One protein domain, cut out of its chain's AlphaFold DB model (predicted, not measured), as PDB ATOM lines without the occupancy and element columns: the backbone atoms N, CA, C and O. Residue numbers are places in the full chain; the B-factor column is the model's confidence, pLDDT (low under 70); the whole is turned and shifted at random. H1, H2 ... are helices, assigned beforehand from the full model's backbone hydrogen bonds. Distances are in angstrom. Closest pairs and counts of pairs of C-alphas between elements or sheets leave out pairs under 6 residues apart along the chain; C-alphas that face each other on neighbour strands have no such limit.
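Overview. This is residues 171 to 273 of the 318 residues of an uncharacterized protein of Sphingomonas parapaucimobilis NBRC 15100 (UniProt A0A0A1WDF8). Two long helices, H5 and H1, make an open, slightly lopsided V: H1 starts beside the first part of H5, near Thr 171 and Ala 230, and swings away from it, while H5 runs on as the spine along the longest axis. In the open side of the V, short H2 folds back from the far end of H1 and tiny H3 sits between the two arms; H4 makes a corner with H5 at the closed end of the V, and H6 folds back onto the other end of H5. The printed part has 103 residues with six named helices, in the order H1, H2, H3, H4, H5, H6 along the chain, and no named strand, and its class is all helix. The whole is loose, with a radius of gyration of the C-alphas of 17.1 A, and flat, with spans of 56 by 29 by 15 A.

Along the chain. Find C-alpha 227 at (-14.885, -17.861, 39.242); from there H5, residues 227 to 258, runs 46.5 A to C-alpha 258 at (31.601, -18.092, 40.267), nearly along x. Go back to C-alpha 171 at (-9.692, -13.962, 35.822), where H1, residues 171 to 192, begins; it runs 32.0 A to C-alpha 192 at (10.472, -6.388, 59.477). H2, residues 196 to 201, is 8.6 A long, and H3, residues 204 to 207, is 5.4 A. H4, residues 217 to 225, is 12.0 A long and comes just before H5. After H5 look for H6, residues 264 to 272, which is 12.6 A long and ends at C-alpha 272, at (17.356, -10.525, 38.582).

Arrangement. Begin with H5, which with H1 is a hub; each touches 4 other helices. H5 touches H1 with its residues 227 to 238 alone; the closest C-alphas, those of Thr 171 and Ala 230, are 4.1 A apart, and the lines stand at a steep tilt of 41 degrees, the same way. At the other part of H5, residues 248 to 256 alone touch H6, closest at the C-alphas of Ala 252 and Ala 267, 5.0 A; this is a steep tilt of 50 degrees, opposite ways. Between these places, residues 241 to 245 of H5 touch H3, closest at the C-alphas of Thr 204 and Cys 241, 6.1 A. H3 also only just touches H1, with 3 pairs of C-alphas within 8 A, the closest being those of His 179 and Thr 205, 6.2 A. Look next at residues 183 to 190 of H1, which touch H2: the two form a helical hairpin at a steep tilt of 39 degrees, opposite ways, with the C-alphas of Gly 190 and Lys 196 closest at 3.7 A. H2 and H3 meet only through their link. H4 and H5 only just touch, with 3 pairs, and touch only at the corner by their link; the closest C-alphas are those of Ile 223 and Ile 229, 6.4 A, and the lines are about perpendicular at 79 degrees. H1 and H4 only just touch, with 3 pairs, and touch only at their ends, closest at the C-alphas of Thr 171 and Glu 224, 6.2 A. The helix packing is mostly crossed: of 3 pairs of helices that touch and have a tilt, those that touch only at the corner or only at their ends left out, 0 are at a shallow tilt. Among the pairs that stay apart are H1 and H6, H2 and H5, and H4 and H6. In H1, H2, H4, H5 and H6 every O i to N i+4 pair is within hydrogen-bond range; H3 is too short for such a pair, and its 1 O i to N i+3 pair is within range.

Size, cuts and confidence. The two C-alphas farthest apart are those of Leu 218 and Glu 261, 56.2 A. The printed part has no cut and no long link; the link from H3 to H4, 9 residues, is short, and the other links are tight. Mean pLDDT of the printed part is 88.4, and no printed residue is under 70; H2 has a mean of 78 and H5 of 94.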
ATOM      1  N   THR A 171     -11.085 -13.506  35.848       87.44
ATOM      2  CA  THR A 171      -9.692 -13.962  35.822       87.44
ATOM      3  C   THR A 171      -8.710 -12.807  36.039       87.44
ATOM      4  O   THR A 171      -7.843 -12.935  36.901       87.44
ATOM      5  N   SER A 172      -8.872 -11.675  35.343       86.62
ATOM      6  CA  SER A 172      -8.051 -10.471  35.555       86.62
ATOM      7  C   SER A 172      -8.149  -9.969  37.001       86.62
ATOM      8  O   SER A 172      -7.127  -9.760  37.657       86.62
ATOM      9  N   ASP A 173      -9.364  -9.905  37.558       89.19
ATOM     10  CA  ASP A 173      -9.583  -9.508  38.954       89.19
ATOM     11  C   ASP A 173      -8.889 -10.457  39.943       89.19
ATOM     12  O   ASP A 173      -8.263 -10.022  40.913       89.19
ATOM     13  N   ALA A 174      -8.973 -11.770  39.707       91.25
ATOM     14  CA  ALA A 174      -8.346 -12.768  40.569       91.25
ATOM     15  C   ALA A 174      -6.812 -12.734  40.497       91.25
ATOM     16  O   ALA A 174      -6.151 -12.956  41.515       91.25
ATOM     17  N   LEU A 175      -6.248 -12.464  39.317       91.81
ATOM     18  CA  LEU A 175      -4.809 -12.276  39.125       91.81
ATOM     19  C   LEU A 175      -4.326 -11.003  39.824       91.81
ATOM     20  O   LEU A 175      -3.350 -11.061  40.571       91.81
ATOM     21  N   SER A 176      -5.058  -9.898  39.666       90.88
ATOM     22  CA  SER A 176      -4.790  -8.628  40.348       90.88
ATOM     23  C   SER A 176      -4.815  -8.791  41.874       90.88
ATOM     24  O   SER A 176      -3.847  -8.464  42.560       90.88
ATOM     25  N   ALA A 177      -5.849  -9.441  42.418       93.06
ATOM     26  CA  ALA A 177      -5.941  -9.706  43.855       93.06
ATOM     27  C   ALA A 177      -4.794 -10.592  44.381       93.06
ATOM     28  O   ALA A 177      -4.309 -10.396  45.498       93.06
ATOM     29  N   ALA A 178      -4.345 -11.575  43.592       93.44
ATOM     30  CA  ALA A 178      -3.198 -12.405  43.952       93.44
ATOM     31  C   ALA A 178      -1.878 -11.621  43.904       93.44
ATOM     32  O   ALA A 178      -1.042 -11.789  44.796       93.44
ATOM     33  N   HIS A 179      -1.709 -10.750  42.907       93.81
ATOM     34  CA  HIS A 179      -0.580  -9.829  42.818       93.81
ATOM     35  C   HIS A 179      -0.513  -8.931  44.055       93.81
ATOM     36  O   HIS A 179       0.517  -8.907  44.729       93.81
ATOM     37  N   ASP A 180      -1.615  -8.268  44.409       92.81
ATOM     38  CA  ASP A 180      -1.690  -7.369  45.564       92.81
ATOM     39  C   ASP A 180      -1.392  -8.085  46.885       92.81
ATOM     40  O   ASP A 180      -0.709  -7.538  47.759       92.81
ATOM     41  N   ALA A 181      -1.865  -9.326  47.038       92.81
ATOM     42  CA  ALA A 181      -1.600 -10.135  48.223       92.81
ATOM     43  C   ALA A 181      -0.104 -10.462  48.373       92.81
ATOM     44  O   ALA A 181       0.464 -10.248  49.447       92.81
ATOM     45  N   LEU A 182       0.540 -10.927  47.297       91.00
ATOM     46  CA  LEU A 182       1.979 -11.211  47.275       91.00
ATOM     47  C   LEU A 182       2.810  -9.935  47.473       91.00
ATOM     48  O   LEU A 182       3.793  -9.926  48.215       91.00
ATOM     49  N   PHE A 183       2.389  -8.832  46.859       88.62
ATOM     50  CA  PHE A 183       3.056  -7.544  46.992       88.62
ATOM     51  C   PHE A 183       2.970  -7.001  48.424       88.62
ATOM     52  O   PHE A 183       3.973  -6.558  48.988       88.62
ATOM     53  N   SER A 184       1.802  -7.127  49.060       89.38
ATOM     54  CA  SER A 184       1.598  -6.784  50.474       89.38
ATOM     55  C   SER A 184       2.448  -7.650  51.411       89.38
ATOM     56  O   SER A 184       2.945  -7.170  52.433       89.38
ATOM     57  N   GLU A 185       2.637  -8.932  51.089       88.25
ATOM     58  CA  GLU A 185       3.524  -9.821  51.845       88.25
ATOM     59  C   GLU A 185       4.989  -9.369  51.754       88.25
ATOM     60  O   GLU A 185       5.670  -9.279  52.784       88.25
ATOM     61  N   ALA A 186       5.450  -9.001  50.553       86.06
ATOM     62  CA  ALA A 186       6.786  -8.447  50.344       86.06
ATOM     63  C   ALA A 186       6.994  -7.144  51.134       86.06
ATOM     64  O   ALA A 186       8.029  -6.972  51.782       86.06
ATOM     65  N   GLU A 187       5.996  -6.253  51.168       86.19
ATOM     66  CA  GLU A 187       6.058  -5.037  51.987       86.19
ATOM     67  C   GLU A 187       6.209  -5.344  53.483       86.19
ATOM     68  O   GLU A 187       7.098  -4.786  54.130       86.19
ATOM     69  N   ARG A 188       5.403  -6.266  54.028       87.62
ATOM     70  CA  ARG A 188       5.480  -6.674  55.447       87.62
ATOM     71  C   ARG A 188       6.807  -7.345  55.789       87.62
ATOM     72  O   ARG A 188       7.307  -7.220  56.908       87.62
ATOM     73  N   LEU A 189       7.384  -8.111  54.863       84.88
ATOM     74  CA  LEU A 189       8.730  -8.655  55.037       84.88
ATOM     75  C   LEU A 189       9.766  -7.527  55.070       84.88
ATOM     76  O   LEU A 189      10.601  -7.492  55.972       84.88
ATOM     77  N   GLY A 190       9.665  -6.583  54.135       82.94
ATOM     78  CA  GLY A 190      10.554  -5.435  54.043       82.94
ATOM     79  C   GLY A 190      10.520  -4.519  55.267       82.94
ATOM     80  O   GLY A 190      11.570  -4.041  55.699       82.94
ATOM     81  N   GLU A 191       9.345  -4.322  55.866       85.75
ATOM     82  CA  GLU A 191       9.178  -3.609  57.139       85.75
ATOM     83  C   GLU A 191       9.935  -4.290  58.282       85.75
ATOM     84  O   GLU A 191      10.674  -3.626  59.008       85.75
ATOM     85  N   ARG A 192       9.822  -5.619  58.403       84.06
ATOM     86  CA  ARG A 192      10.472  -6.388  59.477       84.06
ATOM     87  C   ARG A 192      11.997  -6.337  59.429       84.06
ATOM     88  O   ARG A 192      12.630  -6.422  60.476       84.06
ATOM     89  N   VAL A 193      12.586  -6.201  58.243       79.44
ATOM     90  CA  VAL A 193      14.050  -6.187  58.063       79.44
ATOM     91  C   VAL A 193      14.628  -4.784  57.846       79.44
ATOM     92  O   VAL A 193      15.813  -4.645  57.549       79.44
ATOM     93  N   GLY A 194      13.806  -3.733  57.959       79.88
ATOM     94  CA  GLY A 194      14.243  -2.341  57.792       79.88
ATOM     95  C   GLY A 194      14.614  -1.952  56.355       79.88
ATOM     96  O   GLY A 194      15.304  -0.958  56.146       79.88
ATOM     97  N   ARG A 195      14.172  -2.721  55.349       78.69
ATOM     98  CA  ARG A 195      14.460  -2.499  53.917       78.69
ATOM     99  C   ARG A 195      13.190  -2.543  53.062       78.69
ATOM    100  O   ARG A 195      13.174  -3.156  51.994       78.69
ATOM    101  N   LYS A 196      12.119  -1.881  53.525       79.50
ATOM    102  CA  LYS A 196      10.789  -1.894  52.885       79.50
ATOM    103  C   LYS A 196      10.848  -1.603  51.387       79.50
ATOM    104  O   LYS A 196      10.361  -2.406  50.598       79.50
ATOM    105  N   LEU A 197      11.469  -0.486  50.997       76.25
ATOM    106  CA  LEU A 197      11.508  -0.063  49.596       76.25
ATOM    107  C   LEU A 197      12.296  -1.041  48.718       76.25
ATOM    108  O   LEU A 197      11.804  -1.430  47.666       76.25
ATOM    109  N   ALA A 198      13.479  -1.476  49.157       73.44
ATOM    110  CA  ALA A 198      14.312  -2.389  48.378       73.44
ATOM    111  C   ALA A 198      13.607  -3.732  48.137       73.44
ATOM    112  O   ALA A 198      13.518  -4.187  46.999       73.44
ATOM    113  N   ILE A 199      13.022  -4.325  49.184       78.31
ATOM    114  CA  ILE A 199      12.310  -5.603  49.062       78.31
ATOM    115  C   ILE A 199      11.073  -5.455  48.182       78.31
ATOM    116  O   ILE A 199      10.887  -6.259  47.271       78.31
ATOM    117  N   LYS A 200      10.293  -4.387  48.379       78.56
ATOM    118  CA  LYS A 200       9.129  -4.075  47.544       78.56
ATOM    119  C   LYS A 200       9.504  -3.953  46.070       78.56
ATOM    120  O   LYS A 200       8.862  -4.584  45.240       78.56
ATOM    121  N   MET A 201      10.541  -3.181  45.744       79.00
ATOM    122  CA  MET A 201      10.998  -2.977  44.363       79.00
ATOM    123  C   MET A 201      11.558  -4.258  43.744       79.00
ATOM    124  O   MET A 201      11.369  -4.501  42.554       79.00
ATOM    125  N   SER A 202      12.185  -5.104  44.558       75.00
ATOM    126  CA  SER A 202      12.726  -6.389  44.124       75.00
ATOM    127  C   SER A 202      11.699  -7.525  44.091       75.00
ATOM    128  O   SER A 202      12.073  -8.640  43.731       75.00
ATOM    129  N   SER A 203      10.436  -7.286  44.466       84.44
ATOM    130  CA  SER A 203       9.397  -8.320  44.465       84.44
ATOM    131  C   SER A 203       9.222  -8.905  43.069       84.44
ATOM    132  O   SER A 203       9.077  -8.167  42.097       84.44
ATOM    133  N   THR A 204       9.187 -10.232  42.973       85.06
ATOM    134  CA  THR A 204       8.963 -10.958  41.716       85.06
ATOM    135  C   THR A 204       7.656 -10.554  41.034       85.06
ATOM    136  O   THR A 204       7.600 -10.514  39.807       85.06
ATOM    137  N   THR A 205       6.645 -10.144  41.803       87.00
ATOM    138  CA  THR A 205       5.377  -9.637  41.260       87.00
ATOM    139  C   THR A 205       5.562  -8.416  40.357       87.00
ATOM    140  O   THR A 205       4.866  -8.316  39.357       87.00
ATOM    141  N   ASN A 206       6.548  -7.541  40.608       83.44
ATOM    142  CA  ASN A 206       6.826  -6.374  39.750       83.44
ATOM    143  C   ASN A 206       7.325  -6.745  38.347       83.44
ATOM    144  O   ASN A 206       7.406  -5.880  37.471       83.44
ATOM    145  N   PHE A 207       7.733  -8.000  38.164       83.56
ATOM    146  CA  PHE A 207       8.369  -8.508  36.953       83.56
ATOM    147  C   PHE A 207       7.620  -9.707  36.361       83.56
ATOM    148  O   PHE A 207       8.051 -10.241  35.344       83.56
ATOM    149  N   CYS A 208       6.525 -10.142  36.992       87.44
ATOM    150  CA  CYS A 208       5.752 -11.303  36.573       87.44
ATOM    151  C   CYS A 208       4.326 -10.905  36.242       87.44
ATOM    152  O   CYS A 208       3.629 -10.289  37.049       87.44
ATOM    153  N   ASP A 209       3.885 -11.371  35.085       86.25
ATOM    154  CA  ASP A 209       2.538 -11.193  34.579       86.25
ATOM    155  C   ASP A 209       1.998 -12.545  34.103       86.25
ATOM    156  O   ASP A 209       2.770 -13.449  33.764       86.25
ATOM    157  N   ALA A 210       0.680 -12.695  34.097       88.62
ATOM    158  CA  ALA A 210       0.001 -13.875  33.586       88.62
ATOM    159  C   ALA A 210      -1.270 -13.446  32.866       88.62
ATOM    160  O   ALA A 210      -2.009 -12.598  33.352       88.62
ATOM    161  N   ASP A 211      -1.536 -14.074  31.728       86.19
ATOM    162  CA  ASP A 211      -2.753 -13.829  30.966       86.19
ATOM    163  C   ASP A 211      -3.259 -15.125  30.329       86.19
ATOM    164  O   ASP A 211      -2.509 -16.090  30.132       86.19
ATOM    165  N   MET A 212      -4.554 -15.149  30.032       86.94
ATOM    166  CA  MET A 212      -5.267 -16.277  29.449       86.94
ATOM    167  C   MET A 212      -6.124 -15.799  28.285       86.94
ATOM    168  O   MET A 212      -7.218 -15.284  28.480       86.94
ATOM    169  N   VAL A 213      -5.664 -16.060  27.065       84.00
ATOM    170  CA  VAL A 213      -6.365 -15.660  25.840       84.00
ATOM    171  C   VAL A 213      -6.961 -16.866  25.113       84.00
ATOM    172  O   VAL A 213      -6.350 -17.934  25.041       84.00
ATOM    173  N   ALA A 214      -8.147 -16.686  24.530       86.94
ATOM    174  CA  ALA A 214      -8.815 -17.682  23.691       86.94
ATOM    175  C   ALA A 214      -9.319 -17.058  22.380       86.94
ATOM    176  O   ALA A 214      -9.563 -15.854  22.302       86.94
ATOM    177  N   GLY A 215      -9.448 -17.869  21.328       82.44
ATOM    178  CA  GLY A 215      -9.891 -17.409  20.005       82.44
ATOM    179  C   GLY A 215     -11.407 -17.449  19.797       82.44
ATOM    180  O   GLY A 215     -11.933 -16.656  19.020       82.44
ATOM    181  N   ASP A 216     -12.111 -18.355  20.477       88.00
ATOM    182  CA  ASP A 216     -13.550 -18.563  20.316       88.00
ATOM    183  C   ASP A 216     -14.365 -17.938  21.458       88.00
ATOM    184  O   ASP A 216     -13.899 -17.811  22.590       88.00
ATOM    185  N   ALA A 217     -15.605 -17.555  21.148       87.25
ATOM    186  CA  ALA A 217     -16.472 -16.819  22.066       87.25
ATOM    187  C   ALA A 217     -16.861 -17.615  23.324       87.25
ATOM    188  O   ALA A 217     -16.981 -17.025  24.394       87.25
ATOM    189  N   LEU A 218     -17.041 -18.937  23.216       91.19
ATOM    190  CA  LEU A 218     -17.471 -19.758  24.349       91.19
ATOM    191  C   LEU A 218     -16.345 -19.909  25.377       91.19
ATOM    192  O   LEU A 218     -16.559 -19.734  26.572       91.19
ATOM    193  N   THR A 219     -15.130 -20.215  24.922       90.19
ATOM    194  CA  THR A 219     -13.975 -20.330  25.820       90.19
ATOM    195  C   THR A 219     -13.637 -18.987  26.467       90.19
ATOM    196  O   THR A 219     -13.317 -18.950  27.654       90.19
ATOM    197  N   ARG A 220     -13.759 -17.881  25.719       89.06
ATOM    198  CA  ARG A 220     -13.623 -16.518  26.257       89.06
ATOM    199  C   ARG A 220     -14.608 -16.256  27.394       89.06
ATOM    200  O   ARG A 220     -14.163 -15.928  28.489       89.06
ATOM    201  N   SER A 221     -15.901 -16.531  27.197       90.06
ATOM    202  CA  SER A 221     -16.905 -16.312  28.249       90.06
ATOM    203  C   SER A 221     -16.629 -17.156  29.500       90.06
ATOM    204  O   SER A 221     -16.809 -16.685  30.618       90.06
ATOM    205  N   ILE A 222     -16.121 -18.385  29.343       90.88
ATOM    206  CA  ILE A 222     -15.706 -19.224  30.481       90.88
ATOM    207  C   ILE A 222     -14.541 -18.581  31.249       90.88
ATOM    208  O   ILE A 222     -14.581 -18.528  32.478       90.88
ATOM    209  N   ILE A 223     -13.512 -18.085  30.553       90.19
ATOM    210  CA  ILE A 223     -12.373 -17.384  31.177       90.19
ATOM    211  C   ILE A 223     -12.841 -16.091  31.864       90.19
ATOM    212  O   ILE A 223     -12.333 -15.731  32.931       90.19
ATOM    213  N   GLU A 224     -13.808 -15.400  31.268       87.19
ATOM    214  CA  GLU A 224     -14.339 -14.130  31.758       87.19
ATOM    215  C   GLU A 224     -15.207 -14.278  33.005       87.19
ATOM    216  O   GLU A 224     -15.074 -13.490  33.941       87.19
ATOM    217  N   GLU A 225     -16.074 -15.287  33.039       90.94
ATOM    218  CA  GLU A 225     -17.177 -15.355  34.000       90.94
ATOM    219  C   GLU A 225     -16.983 -16.440  35.074       90.94
ATOM    220  O   GLU A 225     -17.484 -16.306  36.200       90.94
ATOM    221  N   ASP A 226     -16.250 -17.524  34.780       94.31
ATOM    222  CA  ASP A 226     -16.131 -18.658  35.702       94.31
ATOM    223  C   ASP A 226     -15.124 -18.379  36.829       94.31
ATOM    224  O   ASP A 226     -13.901 -18.502  36.707       94.31
ATOM    225  N   ARG A 227     -15.665 -18.098  38.019       94.81
ATOM    226  CA  ARG A 227     -14.885 -17.861  39.242       94.81
ATOM    227  C   ARG A 227     -13.991 -19.037  39.656       94.81
ATOM    228  O   ARG A 227     -13.021 -18.818  40.383       94.81
ATOM    229  N   LYS A 228     -14.309 -20.282  39.289       95.25
ATOM    230  CA  LYS A 228     -13.434 -21.435  39.568       95.25
ATOM    231  C   LYS A 228     -12.207 -21.398  38.668       95.25
ATOM    232  O   LYS A 228     -11.110 -21.614  39.179       95.25
ATOM    233  N   ILE A 229     -12.382 -21.083  37.386       94.12
ATOM    234  CA  ILE A 229     -11.267 -20.891  36.449       94.12
ATOM    235  C   ILE A 229     -10.394 -19.724  36.911       94.12
ATOM    236  O   ILE A 229      -9.190 -19.910  37.069       94.12
ATOM    237  N   ALA A 230     -10.998 -18.594  37.282       93.44
ATOM    238  CA  ALA A 230     -10.276 -17.439  37.820       93.44
ATOM    239  C   ALA A 230      -9.405 -17.788  39.050       93.44
ATOM    240  O   ALA A 230      -8.244 -17.390  39.141       93.44
ATOM    241  N   ARG A 231      -9.926 -18.596  39.987       94.12
ATOM    242  CA  ARG A 231      -9.155 -19.086  41.151       94.12
ATOM    243  C   ARG A 231      -8.015 -20.030  40.771       94.12
ATOM    244  O   ARG A 231      -6.996 -20.061  41.456       94.12
ATOM    245  N   LEU A 232      -8.195 -20.854  39.740       95.19
ATOM    246  CA  LEU A 232      -7.130 -21.733  39.255       95.19
ATOM    247  C   LEU A 232      -6.027 -20.915  38.578       95.19
ATOM    248  O   LEU A 232      -4.855 -21.148  38.866       95.19
ATOM    249  N   ALA A 233      -6.396 -19.925  37.764       94.19
ATOM    250  CA  ALA A 233      -5.463 -19.005  37.122       94.19
ATOM    251  C   ALA A 233      -4.614 -18.246  38.153       94.19
ATOM    252  O   ALA A 233      -3.386 -18.234  38.057       94.19
ATOM    253  N   SER A 234      -5.242 -17.703  39.203       94.50
ATOM    254  CA  SER A 234      -4.511 -17.004  40.265       94.50
ATOM    255  C   SER A 234      -3.562 -17.921  41.039       94.50
ATOM    256  O   SER A 234      -2.449 -17.518  41.376       94.50
ATOM    257  N   ARG A 235      -3.935 -19.188  41.259       95.00
ATOM    258  CA  ARG A 235      -3.039 -20.179  41.870       95.00
ATOM    259  C   ARG A 235      -1.827 -20.480  40.987       95.00
ATOM    260  O   ARG A 235      -0.714 -20.529  41.504       95.00
ATOM    261  N   VAL A 236      -2.033 -20.638  39.678       94.25
ATOM    262  CA  VAL A 236      -0.940 -20.820  38.708       94.25
ATOM    263  C   VAL A 236       0.006 -19.619  38.729       94.25
ATOM    264  O   VAL A 236       1.217 -19.817  38.782       94.25
ATOM    265  N   TYR A 237      -0.523 -18.393  38.767       94.62
ATOM    266  CA  TYR A 237       0.287 -17.177  38.891       94.62
ATOM    267  C   TYR A 237       1.127 -17.160  40.176       94.62
ATOM    268  O   TYR A 237       2.335 -16.937  40.129       94.62
ATOM    269  N   VAL A 238       0.519 -17.472  41.325       94.88
ATOM    270  CA  VAL A 238       1.235 -17.542  42.611       94.88
ATOM    271  C   VAL A 238       2.355 -18.585  42.575       94.88
ATOM    272  O   VAL A 238       3.467 -18.317  43.034       94.88
ATOM    273  N   ASP A 239       2.085 -19.773  42.035       95.25
ATOM    274  CA  ASP A 239       3.086 -20.837  41.957       95.25
ATOM    275  C   ASP A 239       4.198 -20.509  40.943       95.25
ATOM    276  O   ASP A 239       5.362 -20.844  41.181       95.25
ATOM    277  N   PHE A 240       3.886 -19.767  39.876       94.25
ATOM    278  CA  PHE A 240       4.881 -19.211  38.959       94.25
ATOM    279  C   PHE A 240       5.800 -18.193  39.649       94.25
ATOM    280  O   PHE A 240       7.021 -18.303  39.531       94.25
ATOM    281  N   CYS A 241       5.252 -17.257  40.432       94.12
ATOM    282  CA  CYS A 241       6.056 -16.306  41.208       94.12
ATOM    283  C   CYS A 241       7.017 -17.027  42.171       94.12
ATOM    284  O   CYS A 241       8.207 -16.716  42.202       94.12
ATOM    285  N   LYS A 242       6.551 -18.068  42.875       93.81
ATOM    286  CA  LYS A 242       7.416 -18.887  43.748       93.81
ATOM    287  C   LYS A 242       8.521 -19.610  42.979       93.81
ATOM    288  O   LYS A 242       9.641 -19.743  43.477       93.81
ATOM    289  N   LEU A 243       8.217 -20.112  41.780       94.88
ATOM    290  CA  LEU A 243       9.224 -20.714  40.909       94.88
ATOM    291  C   LEU A 243      10.296 -19.682  40.531       94.88
ATOM    292  O   LEU A 243      11.484 -19.994  40.611       94.88
ATOM    293  N   MET A 244       9.889 -18.464  40.166       94.62
ATOM    294  CA  MET A 244      10.817 -17.382  39.823       94.62
ATOM    295  C   MET A 244      11.687 -16.972  41.016       94.62
ATOM    296  O   MET A 244      12.900 -16.853  40.853       94.62
ATOM    297  N   ASP A 245      11.118 -16.853  42.220       91.81
ATOM    298  CA  ASP A 245      11.892 -16.607  43.446       91.81
ATOM    299  C   ASP A 245      12.958 -17.688  43.661       91.81
ATOM    300  O   ASP A 245      14.130 -17.383  43.887       91.81
ATOM    301  N   ARG A 246      12.585 -18.965  43.501       93.88
ATOM    302  CA  ARG A 246      13.528 -20.083  43.628       93.88
ATOM    303  C   ARG A 246      14.647 -20.017  42.589       93.88
ATOM    304  O   ARG A 246      15.800 -20.283  42.928       93.88
ATOM    305  N   ILE A 247      14.329 -19.671  41.341       94.00
ATOM    306  CA  ILE A 247      15.334 -19.486  40.285       94.00
ATOM    307  C   ILE A 247      16.280 -18.339  40.647       94.00
ATOM    308  O   ILE A 247      17.493 -18.512  40.545       94.00
ATOM    309  N   ARG A 248      15.758 -17.199  41.116       91.31
ATOM    310  CA  ARG A 248      16.567 -16.043  41.536       91.31
ATOM    311  C   ARG A 248      17.525 -16.397  42.668       91.31
ATOM    312  O   ARG A 248      18.707 -16.084  42.567       91.31
ATOM    313  N   THR A 249      17.056 -17.102  43.698       90.81
ATOM    314  CA  THR A 249      17.917 -17.565  44.799       90.81
ATOM    315  C   THR A 249      19.039 -18.464  44.286       90.81
ATOM    316  O   THR A 249      20.205 -18.218  44.579       90.81
ATOM    317  N   GLN A 250      18.710 -19.456  43.455       93.81
ATOM    318  CA  GLN A 250      19.709 -20.366  42.887       93.81
ATOM    319  C   GLN A 250      20.712 -19.645  41.972       93.81
ATOM    320  O   GLN A 250      21.891 -19.995  41.958       93.81
ATOM    321  N   ARG A 251      20.272 -18.632  41.214       93.06
ATOM    322  CA  ARG A 251      21.162 -17.786  40.405       93.06
ATOM    323  C   ARG A 251      22.115 -16.981  41.284       93.06
ATOM    324  O   ARG A 251      23.307 -16.990  41.006       93.06
ATOM    325  N   ALA A 252      21.617 -16.339  42.341       90.88
ATOM    326  CA  ALA A 252      22.448 -15.566  43.263       90.88
ATOM    327  C   ALA A 252      23.523 -16.446  43.924       90.88
ATOM    328  O   ALA A 252      24.696 -16.084  43.924       90.88
ATOM    329  N   GLU A 253      23.146 -17.638  44.401       91.62
ATOM    330  CA  GLU A 253      24.081 -18.610  44.989       91.62
ATOM    331  C   GLU A 253      25.198 -19.005  44.013       91.62
ATOM    332  O   GLU A 253      26.368 -19.024  44.390       91.62
ATOM    333  N   ARG A 254      24.854 -19.291  42.750       93.81
ATOM    334  CA  ARG A 254      25.843 -19.643  41.719       93.81
ATOM    335  C   ARG A 254      26.740 -18.468  41.346       93.81
ATOM    336  O   ARG A 254      27.945 -18.652  41.241       93.81
ATOM    337  N   LEU A 255      26.184 -17.264  41.216       93.00
ATOM    338  CA  LEU A 255      26.962 -16.061  40.911       93.00
ATOM    339  C   LEU A 255      28.001 -15.761  41.993       93.00
ATOM    340  O   LEU A 255      29.125 -15.418  41.650       93.00
ATOM    341  N   MET A 256      27.658 -15.950  43.272       91.31
ATOM    342  CA  MET A 256      28.609 -15.807  44.384       91.31
ATOM    343  C   MET A 256      29.705 -16.884  44.376       91.31
ATOM    344  O   MET A 256      30.819 -16.627  44.820       91.31
ATOM    345  N   GLN A 257      29.402 -18.098  43.901       91.69
ATOM    346  CA  GLN A 257      30.401 -19.167  43.757       91.69
ATOM    347  C   GLN A 257      31.364 -18.896  42.597       91.69
ATOM    348  O   GLN A 257      32.558 -19.159  42.716       91.69
ATOM    349  N   GLU A 258      30.837 -18.393  41.482       92.81
ATOM    350  CA  GLU A 258      31.601 -18.092  40.267       92.81
ATOM    351  C   GLU A 258      32.406 -16.789  40.389       92.81
ATOM    352  O   GLU A 258      33.478 -16.687  39.797       92.81
ATOM    353  N   ASN A 259      31.922 -15.828  41.186       91.69
ATOM    354  CA  ASN A 259      32.509 -14.498  41.371       91.69
ATOM    355  C   ASN A 259      32.647 -14.209  42.880       91.69
ATOM    356  O   ASN A 259      31.758 -13.592  43.475       91.69
ATOM    357  N   PRO A 260      33.730 -14.673  43.538       86.38
ATOM    358  CA  PRO A 260      33.926 -14.527  44.985       86.38
ATOM    359  C   PRO A 260      33.942 -13.076  45.493       86.38
ATOM    360  O   PRO A 260      33.800 -12.836  46.692       86.38
ATOM    361  N   GLU A 261      34.149 -12.110  44.601       87.56
ATOM    362  CA  GLU A 261      34.099 -10.675  44.869       87.56
ATOM    363  C   GLU A 261      32.676 -10.105  44.967       87.56
ATOM    364  O   GLU A 261      32.511  -8.979  45.442       87.56
ATOM    365  N   PHE A 262      31.647 -10.848  44.544       85.56
ATOM    366  CA  PHE A 262      30.262 -10.410  44.692       85.56
ATOM    367  C   PHE A 262      29.842 -10.480  46.161       85.56
ATOM    368  O   PHE A 262      29.816 -11.550  46.776       85.56
ATOM    369  N   ASP A 263      29.428  -9.341  46.715       84.88
ATOM    370  CA  ASP A 263      28.627  -9.361  47.932       84.88
ATOM    371  C   ASP A 263      27.200  -9.865  47.639       84.88
ATOM    372  O   ASP A 263      26.772 -10.008  46.488       84.88
ATOM    373  N   TYR A 264      26.438 -10.152  48.698       78.69
ATOM    374  CA  TYR A 264      25.074 -10.665  48.552       78.69
ATOM    375  C   TYR A 264      24.153  -9.700  47.785       78.69
ATOM    376  O   TYR A 264      23.240 -10.149  47.097       78.69
ATOM    377  N   GLY A 265      24.371  -8.384  47.892       79.75
ATOM    378  CA  GLY A 265      23.574  -7.385  47.182       79.75
ATOM    379  C   GLY A 265      23.837  -7.421  45.680       79.75
ATOM    380  O   GLY A 265      22.900  -7.590  44.906       79.75
ATOM    381  N   ALA A 266      25.108  -7.361  45.281       82.56
ATOM    382  CA  ALA A 266      25.533  -7.426  43.886       82.56
ATOM    383  C   ALA A 266      25.105  -8.740  43.213       82.56
ATOM    384  O   ALA A 266      24.582  -8.728  42.097       82.56
ATOM    385  N   ALA A 267      25.254  -9.870  43.911       84.88
ATOM    386  CA  ALA A 267      24.794 -11.162  43.412       84.88
ATOM    387  C   ALA A 267      23.273 -11.223  43.258       84.88
ATOM    388  O   ALA A 267      22.778 -11.782  42.279       84.88
ATOM    389  N   PHE A 268      22.526 -10.654  44.205       81.62
ATOM    390  CA  PHE A 268      21.071 -10.633  44.135       81.62
ATOM    391  C   PHE A 268      20.566  -9.735  43.003       81.62
ATOM    392  O   PHE A 268      19.674 -10.153  42.267       81.62
ATOM    393  N   ASP A 269      21.161  -8.557  42.809       82.50
ATOM    394  CA  ASP A 269      20.816  -7.653  41.707       82.50
ATOM    395  C   ASP A 269      21.097  -8.319  40.350       82.50
ATOM    396  O   ASP A 269      20.194  -8.429  39.516       82.50
ATOM    397  N   ALA A 270      22.291  -8.891  40.162       84.38
ATOM    398  CA  ALA A 270      22.641  -9.637  38.949       84.38
ATOM    399  C   ALA A 270      21.765 -10.889  38.738       84.38
ATOM    400  O   ALA A 270      21.457 -11.277  37.607       84.38
ATOM    401  N   ALA A 271      21.291 -11.516  39.818       87.44
ATOM    402  CA  ALA A 271      20.387 -12.657  39.730       87.44
ATOM    403  C   ALA A 271      19.005 -12.290  39.172       87.44
ATOM    404  O   ALA A 271      18.305 -13.200  38.720       87.44
ATOM    405  N   THR A 272      18.618 -11.007  39.173       85.38
ATOM    406  CA  THR A 272      17.356 -10.525  38.582       85.38
ATOM    407  C   THR A 272      17.443 -10.189  37.099       85.38
ATOM    408  O   THR A 272      16.405 -10.121  36.444       85.38
ATOM    409  N   ASP A 273      18.649 -10.026  36.547       87.75
ATOM    410  CA  ASP A 273      18.839  -9.657  35.143       87.75
ATOM    411  C   ASP A 273      18.733 -10.885  34.227       87.75
ATOM    412  O   ASP A 273      19.716 -11.483  33.780       87.75
TER     413      ASP A 273